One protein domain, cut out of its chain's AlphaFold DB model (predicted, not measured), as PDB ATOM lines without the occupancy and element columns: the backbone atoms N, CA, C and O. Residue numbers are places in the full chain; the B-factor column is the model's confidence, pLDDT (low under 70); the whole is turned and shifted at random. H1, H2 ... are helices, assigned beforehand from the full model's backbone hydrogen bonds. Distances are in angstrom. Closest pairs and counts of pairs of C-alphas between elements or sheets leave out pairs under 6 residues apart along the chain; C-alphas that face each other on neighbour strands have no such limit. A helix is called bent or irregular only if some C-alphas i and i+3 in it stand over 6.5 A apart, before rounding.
ATOM      1  N   ARG A 137     244.630 247.216 322.797       96.56
ATOM      2  CA  ARG A 137     243.906 246.563 321.696       96.56
ATOM      3  C   ARG A 137     243.258 245.257 322.141       96.56
ATOM      4  O   ARG A 137     242.044 245.125 322.046       96.56
ATOM      5  N   GLN A 138     244.040 244.350 322.716       94.94
ATOM      6  CA  GLN A 138     243.545 243.053 323.181       94.94
ATOM      7  C   GLN A 138     242.510 243.197 324.306       94.94
ATOM      8  O   GLN A 138     241.525 242.461 324.345       94.94
ATOM      9  N   ILE A 139     242.688 244.166 325.216       95.06
ATOM     10  CA  ILE A 139     241.660 244.486 326.220       95.06
ATOM     11  C   ILE A 139     240.361 244.918 325.540       95.06
ATOM     12  O   ILE A 139     239.296 244.447 325.931       95.06
ATOM     13  N   LEU A 140     240.431 245.809 324.551       97.69
ATOM     14  CA  LEU A 140     239.257 246.329 323.852       97.69
ATOM     15  C   LEU A 140     238.549 245.249 323.031       97.69
ATOM     16  O   LEU A 140     237.326 245.195 323.072       97.69
ATOM     17  N   GLU A 141     239.287 244.362 322.367       97.19
ATOM     18  CA  GLU A 141     238.738 243.203 321.646       97.19
ATOM     19  C   GLU A 141     237.977 242.264 322.595       97.19
ATOM     20  O   GLU A 141     236.818 241.921 322.351       97.19
ATOM     21  N   ASN A 142     238.583 241.918 323.735       96.88
ATOM     22  CA  ASN A 142     237.930 241.093 324.754       96.88
ATOM     23  C   ASN A 142     236.714 241.801 325.371       96.88
ATOM     24  O   ASN A 142     235.669 241.187 325.596       96.88
ATOM     25  N   TYR A 143     236.833 243.106 325.639       97.94
ATOM     26  CA  TYR A 143     235.754 243.901 326.217       97.94
ATOM     27  C   TYR A 143     234.601 244.115 325.236       97.94
ATOM     28  O   TYR A 143     233.456 244.193 325.670       97.94
ATOM     29  N   GLN A 144     234.874 244.176 323.931       98.25
ATOM     30  CA  GLN A 144     233.855 244.209 322.889       98.25
ATOM     31  C   GLN A 144     232.992 242.953 322.949       98.25
ATOM     32  O   GLN A 144     231.777 243.062 323.090       98.25
ATOM     33  N   ALA A 145     233.621 241.773 322.904       98.31
ATOM     34  CA  ALA A 145     232.912 240.498 322.970       98.31
ATOM     35  C   ALA A 145     232.061 240.391 324.245       98.31
ATOM     36  O   ALA A 145     230.883 240.043 324.184       98.31
ATOM     37  N   TYR A 146     232.633 240.767 325.393       98.25
ATOM     38  CA  TYR A 146     231.894 240.844 326.650       98.25
ATOM     39  C   TYR A 146     230.719 241.831 326.570       98.25
ATOM     40  O   TYR A 146     229.584 241.465 326.864       98.25
ATOM     41  N   GLY A 147     230.968 243.076 326.171       98.06
ATOM     42  CA  GLY A 147     229.973 244.142 326.188       98.06
ATOM     43  C   GLY A 147     228.789 243.858 325.270       98.06
ATOM     44  O   GLY A 147     227.649 244.058 325.680       98.06
ATOM     45  N   ASP A 148     229.047 243.331 324.077       98.06
ATOM     46  CA  ASP A 148     227.994 242.950 323.137       98.06
ATOM     47  C   ASP A 148     227.190 241.757 323.664       98.06
ATOM     48  O   ASP A 148     225.964 241.811 323.646       98.06
ATOM     49  N   SER A 149     227.843 240.757 324.276       98.25
ATOM     50  CA  SER A 149     227.129 239.634 324.907       98.25
ATOM     51  C   SER A 149     226.184 240.081 326.031       98.25
ATOM     52  O   SER A 149     225.083 239.551 326.167       98.25
ATOM     53  N   ILE A 150     226.573 241.100 326.809       97.94
ATOM     54  CA  ILE A 150     225.711 241.691 327.837       97.94
ATOM     55  C   ILE A 150     224.546 242.450 327.194       97.94
ATOM     56  O   ILE A 150     223.412 242.329 327.646       97.94
ATOM     57  N   ILE A 151     224.787 243.226 326.137       97.19
ATOM     58  CA  ILE A 151     223.709 243.946 325.446       97.19
ATOM     59  C   ILE A 151     222.690 242.957 324.875       97.19
ATOM     60  O   ILE A 151     221.493 243.162 325.060       97.19
ATOM     61  N   ASP A 152     223.145 241.861 324.272       96.88
ATOM     62  CA  ASP A 152     222.269 240.815 323.740       96.88
ATOM     63  C   ASP A 152     221.469 240.124 324.853       96.88
ATOM     64  O   ASP A 152     220.261 239.927 324.720       96.88
ATOM     65  N   GLN A 153     222.111 239.817 325.986       97.00
ATOM     66  CA  GLN A 153     221.463 239.183 327.136       97.00
ATOM     67  C   GLN A 153     220.319 240.030 327.715       97.00
ATOM     68  O   GLN A 153     219.282 239.489 328.101       97.00
ATOM     69  N   TYR A 154     220.504 241.349 327.821       94.94
ATOM     70  CA  TYR A 154     219.525 242.249 328.445       94.94
ATOM     71  C   TYR A 154     218.604 242.949 327.427       94.94
ATOM     72  O   TYR A 154     217.574 243.515 327.811       94.94
ATOM     73  N   GLY A 155     218.931 242.899 326.133       90.75
ATOM     74  CA  GLY A 155     218.168 243.492 325.040       90.75
ATOM     75  C   GLY A 155     217.899 244.991 325.255       90.75
ATOM     76  O   GLY A 155     218.834 245.771 325.434       90.75
ATOM     77  N   PRO A 156     216.628 245.445 325.254       88.62
ATOM     78  CA  PRO A 156     216.294 246.850 325.503       88.62
ATOM     79  C   PRO A 156     216.476 247.269 326.973       88.62
ATOM     80  O   PRO A 156     216.419 248.464 327.283       88.62
ATOM     81  N   SER A 157     216.673 246.307 327.882       92.94
ATOM     82  CA  SER A 157     216.953 246.580 329.290       92.94
ATOM     83  C   SER A 157     218.392 247.060 329.491       92.94
ATOM     84  O   SER A 157     219.186 247.230 328.569       92.94
ATOM     85  N   ARG A 158     218.725 247.369 330.742       91.69
ATOM     86  CA  ARG A 158     220.042 247.867 331.137       91.69
ATOM     87  C   ARG A 158     220.939 246.685 331.554       91.69
ATOM     88  O   ARG A 158     220.418 245.763 332.174       91.69
ATOM     89  N   PRO A 159     222.261 246.758 331.318       95.38
ATOM     90  CA  PRO A 159     222.990 247.925 330.827       95.38
ATOM     91  C   PRO A 159     222.981 248.062 329.296       95.38
ATOM     92  O   PRO A 159     223.034 247.080 328.574       95.38
ATOM     93  N   ASN A 160     222.978 249.306 328.805       94.75
ATOM     94  CA  ASN A 160     223.163 249.602 327.380       94.75
ATOM     95  C   ASN A 160     224.599 250.060 327.072       94.75
ATOM     96  O   ASN A 160     225.387 250.309 327.991       94.75
ATOM     97  N   VAL A 161     224.923 250.253 325.786       96.50
ATOM     98  CA  VAL A 161     226.269 250.657 325.327       96.50
ATOM     99  C   VAL A 161     226.853 251.843 326.100       96.50
ATOM    100  O   VAL A 161     228.028 251.835 326.444       96.50
ATOM    101  N   ARG A 162     226.042 252.841 326.482       96.00
ATOM    102  CA  ARG A 162     226.524 254.015 327.229       96.00
ATOM    103  C   ARG A 162     227.045 253.652 328.618       96.00
ATOM    104  O   ARG A 162     227.984 254.282 329.098       96.00
ATOM    105  N   GLN A 163     226.438 252.673 329.285       96.25
ATOM    106  CA  GLN A 163     226.918 252.199 330.585       96.25
ATOM    107  C   GLN A 163     228.148 251.310 330.444       96.25
ATOM    108  O   GLN A 163     229.050 251.426 331.269       96.25
ATOM    109  N   LEU A 164     228.196 250.481 329.401       97.19
ATOM    110  CA  LEU A 164     229.315 249.574 329.147       97.19
ATOM    111  C   LEU A 164     230.560 250.307 328.637       97.19
ATOM    112  O   LEU A 164     231.668 249.964 329.008       97.19
ATOM    113  N   VAL A 165     230.414 251.382 327.868       96.75
ATOM    114  CA  VAL A 165     231.553 252.186 327.390       96.75
ATOM    115  C   VAL A 165     232.124 253.094 328.481       96.75
ATOM    116  O   VAL A 165     233.294 253.464 328.429       96.75
ATOM    117  N   LYS A 166     231.332 253.468 329.494       95.50
ATOM    118  CA  LYS A 166     231.744 254.440 330.523       95.50
ATOM    119  C   LYS A 166     233.099 254.118 331.189       95.50
ATOM    120  O   LYS A 166     233.885 255.055 331.333       95.50
ATOM    121  N   PRO A 167     233.418 252.864 331.570       94.25
ATOM    122  CA  PRO A 167     234.730 252.506 332.114       94.25
ATOM    123  C   PRO A 167     235.879 252.647 331.107       94.25
ATOM    124  O   PRO A 167     237.015 252.876 331.514       94.25
ATOM    125  N   LEU A 168     235.598 252.546 329.804       96.19
ATOM    126  CA  LEU A 168     236.612 252.668 328.760       96.19
ATOM    127  C   LEU A 168     237.075 254.111 328.584       96.19
ATOM    128  O   LEU A 168     238.235 254.305 328.244       96.19
ATOM    129  N   LEU A 169     236.222 255.115 328.856       96.12
ATOM    130  CA  LEU A 169     236.412 256.552 328.549       96.12
ATOM    131  C   LEU A 169     237.713 257.200 329.055       96.12
ATOM    132  O   LEU A 169     238.012 258.335 328.684       96.12
ATOM    133  N   ASN A 170     238.481 256.525 329.904       96.75
ATOM    134  CA  ASN A 170     239.771 256.999 330.399       96.75
ATOM    135  C   ASN A 170     240.935 256.028 330.121       96.75
ATOM    136  O   ASN A 170     242.028 256.226 330.644       96.75
ATOM    137  N   LEU A 171     240.745 255.005 329.283       96.38
ATOM    138  CA  LEU A 171     241.777 254.022 328.929       96.38
ATOM    139  C   LEU A 171     243.011 254.664 328.266       96.38
ATOM    140  O   LEU A 171     244.137 254.210 328.471       96.38
ATOM    141  N   PHE A 172     242.796 255.750 327.520       96.88
ATOM    142  CA  PHE A 172     243.829 256.520 326.819       96.88
ATOM    143  C   PHE A 172     244.221 257.809 327.561       96.88
ATOM    144  O   PHE A 172     244.638 258.787 326.946       96.88
ATOM    145  N   HIS A 173     244.046 257.864 328.884       94.88
ATOM    146  CA  HIS A 173     244.436 259.030 329.679       94.88
ATOM    147  C   HIS A 173     245.896 259.445 329.405       94.88
ATOM    148  O   HIS A 173     246.794 258.610 329.449       94.88
ATOM    149  N   SER A 174     246.115 260.741 329.150       93.75
ATOM    150  CA  SER A 174     247.406 261.343 328.769       93.75
ATOM    151  C   SER A 174     248.066 260.817 327.483       93.75
ATOM    152  O   SER A 174     249.194 261.206 327.198       93.75
ATOM    153  N   GLU A 175     247.395 259.991 326.678       95.94
ATOM    154  CA  GLU A 175     247.943 259.527 325.397       95.94
ATOM    155  C   GLU A 175     247.563 260.469 324.233       95.94
ATOM    156  O   GLU A 175     246.500 261.111 324.263       95.94
ATOM    157  N   PRO A 176     248.387 260.535 323.168       96.75
ATOM    158  CA  PRO A 176     248.014 261.183 321.913       96.75
ATOM    159  C   PRO A 176     246.689 260.636 321.366       96.75
ATOM    160  O   PRO A 176     246.388 259.451 321.488       96.75
ATOM    161  N   GLY A 177     245.868 261.505 320.771       97.75
ATOM    162  CA  GLY A 177     244.568 261.118 320.209       97.75
ATOM    163  C   GLY A 177     243.410 261.052 321.216       97.75
ATOM    164  O   GLY A 177     242.259 261.183 320.809       97.75
ATOM    165  N   ASN A 178     243.669 260.990 322.529       97.50
ATOM    166  CA  ASN A 178     242.626 260.878 323.564       97.50
ATOM    167  C   ASN A 178     241.542 261.969 323.474       97.50
ATOM    168  O   ASN A 178     240.350 261.679 323.563       97.50
ATOM    169  N   SER A 179     241.925 263.229 323.253       97.62
ATOM    170  CA  SER A 179     240.958 264.328 323.109       97.62
ATOM    171  C   SER A 179     240.049 264.151 321.890       97.62
ATOM    172  O   SER A 179     238.851 264.420 321.975       97.62
ATOM    173  N   LEU A 180     240.598 263.688 320.760       98.19
ATOM    174  CA  LEU A 180     239.812 263.386 319.565       98.19
ATOM    175  C   LEU A 180     238.899 262.186 319.826       98.19
ATOM    176  O   LEU A 180     237.700 262.278 319.577       98.19
ATOM    177  N   TRP A 181     239.441 261.118 320.407       98.38
ATOM    178  CA  TRP A 181     238.700 259.918 320.768       98.38
ATOM    179  C   TRP A 181     237.508 260.220 321.685       98.38
ATOM    180  O   TRP A 181     236.403 259.769 321.402       98.38
ATOM    181  N   LYS A 182     237.662 261.076 322.708       97.81
ATOM    182  CA  LYS A 182     236.541 261.502 323.570       97.81
ATOM    183  C   LYS A 182     235.443 262.245 322.807       97.81
ATOM    184  O   LYS A 182     234.266 262.040 323.098       97.81
ATOM    185  N   ARG A 183     235.795 263.081 321.821       98.06
ATOM    186  CA  ARG A 183     234.800 263.744 320.955       98.06
ATOM    187  C   ARG A 183     234.081 262.741 320.055       98.06
ATOM    188  O   ARG A 183     232.857 262.798 319.960       98.06
ATOM    189  N   LYS A 184     234.817 261.806 319.436       98.44
ATOM    190  CA  LYS A 184     234.215 260.729 318.634       98.44
ATOM    191  C   LYS A 184     233.298 259.862 319.495       98.44
ATOM    192  O   LYS A 184     232.190 259.564 319.074       98.44
ATOM    193  N   ALA A 185     233.707 259.550 320.724       97.88
ATOM    194  CA  ALA A 185     232.914 258.782 321.672       97.88
ATOM    195  C   ALA A 185     231.592 259.476 322.043       97.88
ATOM    196  O   ALA A 185     230.557 258.812 322.056       97.88
ATOM    197  N   ASP A 186     231.585 260.791 322.302       97.19
ATOM    198  CA  ASP A 186     230.331 261.524 322.559       97.19
ATOM    199  C   ASP A 186     229.374 261.463 321.362       97.19
ATOM    200  O   ASP A 186     228.173 261.255 321.543       97.19
ATOM    201  N   SER A 187     229.912 261.592 320.144       97.50
ATOM    202  CA  SER A 187     229.138 261.470 318.906       97.50
ATOM    203  C   SER A 187     228.585 260.054 318.726       97.50
ATOM    204  O   SER A 187     227.374 259.888 318.607       97.50
ATOM    205  N   ALA A 188     229.445 259.032 318.785       97.88
ATOM    206  CA  ALA A 188     229.089 257.623 318.611       97.88
ATOM    207  C   ALA A 188     228.010 257.169 319.607       97.88
ATOM    208  O   ALA A 188     227.053 256.489 319.242       97.88
ATOM    209  N   LEU A 189     228.086 257.612 320.869       96.75
ATOM    210  CA  LEU A 189     227.116 257.269 321.920       96.75
ATOM    211  C   LEU A 189     225.701 257.843 321.708       96.75
ATOM    212  O   LEU A 189     224.815 257.589 322.539       96.75
ATOM    213  N   ARG A 190     225.465 258.631 320.652       96.56
ATOM    214  CA  ARG A 190     224.126 259.106 320.265       96.56
ATOM    215  C   ARG A 190     223.356 258.057 319.468       96.56
ATOM    216  O   ARG A 190     222.142 257.957 319.644       96.56
ATOM    217  N   HIS A 191     224.037 257.257 318.649       96.44
ATOM    218  CA  HIS A 191     223.397 256.315 317.723       96.44
ATOM    219  C   HIS A 191     223.885 254.870 317.852       96.44
ATOM    220  O   HIS A 191     223.069 253.970 317.652       96.44
ATOM    221  N   CYS A 192     225.143 254.630 318.238       97.19
ATOM    222  CA  CYS A 192     225.669 253.280 318.436       97.19
ATOM    223  C   CYS A 192     224.809 252.488 319.427       97.19
ATOM    224  O   CYS A 192     224.299 253.032 320.413       97.19
ATOM    225  N   LYS A 193     224.663 251.189 319.160       95.88
ATOM    226  CA  LYS A 193     223.894 250.257 320.001       95.88
ATOM    227  C   LYS A 193     224.738 249.132 320.577       95.88
ATOM    228  O   LYS A 193     224.330 248.577 321.588       95.88
ATOM    229  N   THR A 194     225.903 248.864 319.992       97.56
ATOM    230  CA  THR A 194     226.851 247.833 320.427       97.56
ATOM    231  C   THR A 194     228.193 248.475 320.780       97.56
ATOM    232  O   THR A 194     228.498 249.594 320.350       97.56
ATOM    233  N   VAL A 195     228.992 247.784 321.589       98.19
ATOM    234  CA  VAL A 195     230.387 248.150 321.846       98.19
ATOM    235  C   VAL A 195     231.199 248.012 320.562       98.19
ATOM    236  O   VAL A 195     232.015 248.889 320.296       98.19
ATOM    237  N   LYS A 196     230.927 247.004 319.722       98.44
ATOM    238  CA  LYS A 196     231.583 246.858 318.414       98.44
ATOM    239  C   LYS A 196     231.452 248.105 317.544       98.44
ATOM    240  O   LYS A 196     232.469 248.699 317.200       98.44
ATOM    241  N   THR A 197     230.227 248.561 317.260       98.31
ATOM    242  CA  THR A 197     230.026 249.754 316.413       98.31
ATOM    243  C   THR A 197     230.641 251.000 317.050       98.31
ATOM    244  O   THR A 197     231.178 251.860 316.359       98.31
ATOM    245  N   PHE A 198     230.614 251.091 318.386       98.56
ATOM    246  CA  PHE A 198     231.272 252.180 319.105       98.56
ATOM    247  C   PHE A 198     232.797 252.177 318.902       98.56
ATOM    248  O   PHE A 198     233.389 253.236 318.695       98.56
ATOM    249  N   LEU A 199     233.454 251.020 318.977       98.44
ATOM    250  CA  LEU A 199     234.902 250.921 318.788       98.44
ATOM    251  C   LEU A 199     235.297 251.159 317.327       98.44
ATOM    252  O   LEU A 199     236.224 251.930 317.085       98.44
ATOM    253  N   GLU A 200     234.560 250.592 316.369       98.25
ATOM    254  CA  GLU A 200     234.773 250.802 314.926       98.25
ATOM    255  C   GLU A 200     234.730 252.292 314.548       98.25
ATOM    256  O   GLU A 200     235.564 252.762 313.776       98.25
ATOM    257  N   GLU A 201     233.811 253.065 315.135       98.31
ATOM    258  CA  GLU A 201     233.690 254.501 314.853       98.31
ATOM    259  C   GLU A 201     234.704 255.385 315.589       98.31
ATOM    260  O   GLU A 201     234.878 256.550 315.217       98.31
ATOM    261  N   THR A 202     235.331 254.901 316.663       98.44
ATOM    262  CA  THR A 202     236.130 255.759 317.553       98.44
ATOM    263  C   THR A 202     237.621 255.459 317.539       98.44
ATOM    264  O   THR A 202     238.405 256.382 317.766       98.44
ATOM    265  N   LEU A 203     238.036 254.212 317.299       97.81
ATOM    266  CA  LEU A 203     239.426 253.790 317.500       97.81
ATOM    267  C   LEU A 203     240.412 254.293 316.448       97.81
ATOM    268  O   LEU A 203     241.592 254.385 316.757       97.81
ATOM    269  N   ASP A 204     239.957 254.716 315.271       97.56
ATOM    270  CA  ASP A 204     240.786 255.416 314.275       97.56
ATOM    271  C   ASP A 204     241.404 256.728 314.808       97.56
ATOM    272  O   ASP A 204     242.377 257.234 314.252       97.56
ATOM    273  N   ALA A 205     240.874 257.282 315.905       97.88
ATOM    274  CA  ALA A 205     241.465 258.422 316.605       97.88
ATOM    275  C   ALA A 205     242.728 258.071 317.412       97.88
ATOM    276  O   ALA A 205     243.407 258.983 317.892       97.88
ATOM    277  N   ILE A 206     243.018 256.783 317.612       98.38
ATOM    278  CA  ILE A 206     244.141 256.279 318.403       98.38
ATOM    279  C   ILE A 206     245.084 255.506 317.477       98.38
ATOM    280  O   ILE A 206     244.667 254.591 316.777       98.38
ATOM    281  N   SER A 207     246.371 255.856 317.479       98.00
ATOM    282  CA  SER A 207     247.364 255.164 316.653       98.00
ATOM    283  C   SER A 207     247.644 253.745 317.151       98.00
ATOM    284  O   SER A 207     247.590 253.475 318.355       98.00
ATOM    285  N   ASP A 208     248.073 252.865 316.245       97.69
ATOM    286  CA  ASP A 208     248.514 251.508 316.596       97.69
ATOM    287  C   ASP A 208     249.627 251.523 317.650       97.69
ATOM    288  O   ASP A 208     249.604 250.751 318.604       97.69
ATOM    289  N   SER A 209     250.538 252.497 317.563       96.56
ATOM    290  CA  SER A 209     251.591 252.681 318.561       96.56
ATOM    291  C   SER A 209     251.069 252.931 319.977       96.56
ATOM    292  O   SER A 209     251.745 252.541 320.919       96.56
ATOM    293  N   VAL A 210     249.897 253.557 320.160       96.31
ATOM    294  CA  VAL A 210     249.264 253.772 321.478       96.31
ATOM    295  C   VAL A 210     248.455 252.546 321.905       96.31
ATOM    296  O   VAL A 210     248.461 252.185 323.087       96.31
ATOM    297  N   LEU A 211     247.762 251.904 320.960       96.88
ATOM    298  CA  LEU A 211     246.969 250.693 321.200       96.88
ATOM    299  C   LEU A 211     247.837 249.518 321.660       96.88
ATOM    300  O   LEU A 211     247.431 248.772 322.556       96.88
ATOM    301  N   ASP A 212     249.030 249.397 321.085       95.00
ATOM    302  CA  ASP A 212     249.949 248.281 321.305       95.00
ATOM    303  C   ASP A 212     251.105 248.627 322.259       95.00
ATOM    304  O   ASP A 212     251.920 247.766 322.595       95.00
ATOM    305  N   LYS A 213     251.151 249.869 322.766       90.81
ATOM    306  CA  LYS A 213     252.115 250.294 323.790       90.81
ATOM    307  C   LYS A 213     251.938 249.459 325.065       90.81
ATOM    308  O   LYS A 213     250.812 249.384 325.567       90.81
TER     309      LYS A 213
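AT A GLANCE: This is residues 137 to 213 of the 250 residues of an uncharacterized protein of Zea mays (UniProt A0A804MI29). H4 lies between H1 and H3, running opposite to both, while short H2 and unnamed residues 166 to 177 lie across from H4. Tiny H5 sits at one end, near where H1 begins. The printed part has 77 residues, 49 of them in five named helices, H1 to H5 in order along the chain, with no named strand; the class is all helix, and the whole is compact, with a radius of gyration of the C-alphas of 12.1 A and spans of 35 by 23 by 17 A.

HOW THE PARTS SIT: H1, residues 137 to 154, touches H4, residues 195 to 205, with residues 144 to 148 alone, at a shallow tilt of 30 degrees, opposite ways; the closest C-alphas, Gln 144 and Val 195, are 5.4 A apart. H2, residues 161 to 165, only just touches H4, with 3 pairs of C-alphas within 8 A, the closest Val 161 and Val 195 at 5.9 A. H3, residues 178 to 188, and H4 form a hairpin, closest C-alphas Trp 181 and Ala 205 at 5.2 A; H1 and H3 are apart. H5, residues 208 to 211, is close to but not clearly touching H1. Every O i to N i+4 pair is within hydrogen-bond range in H1, H2 and H3, and 5 of 7 in H4; H5 is too short for one.

IN THESE COORDINATES: H1 begins at C-alpha 137 (243.906, 246.563, 321.696) and spans 25.7 A, H3 14.8 A, and irregular H4, with C-alphas 201 and 204 7.2 A apart, 16.0 A. H5 ends at C-alpha 211 (246.969, 250.693, 321.200).

THE WHOLE: The farthest C-alphas, Ser 157 and Ser 209, are 36.8 A apart. The printed part has no cut, H2 to H3 is the long link, and no printed residue is under 70 in pLDDT.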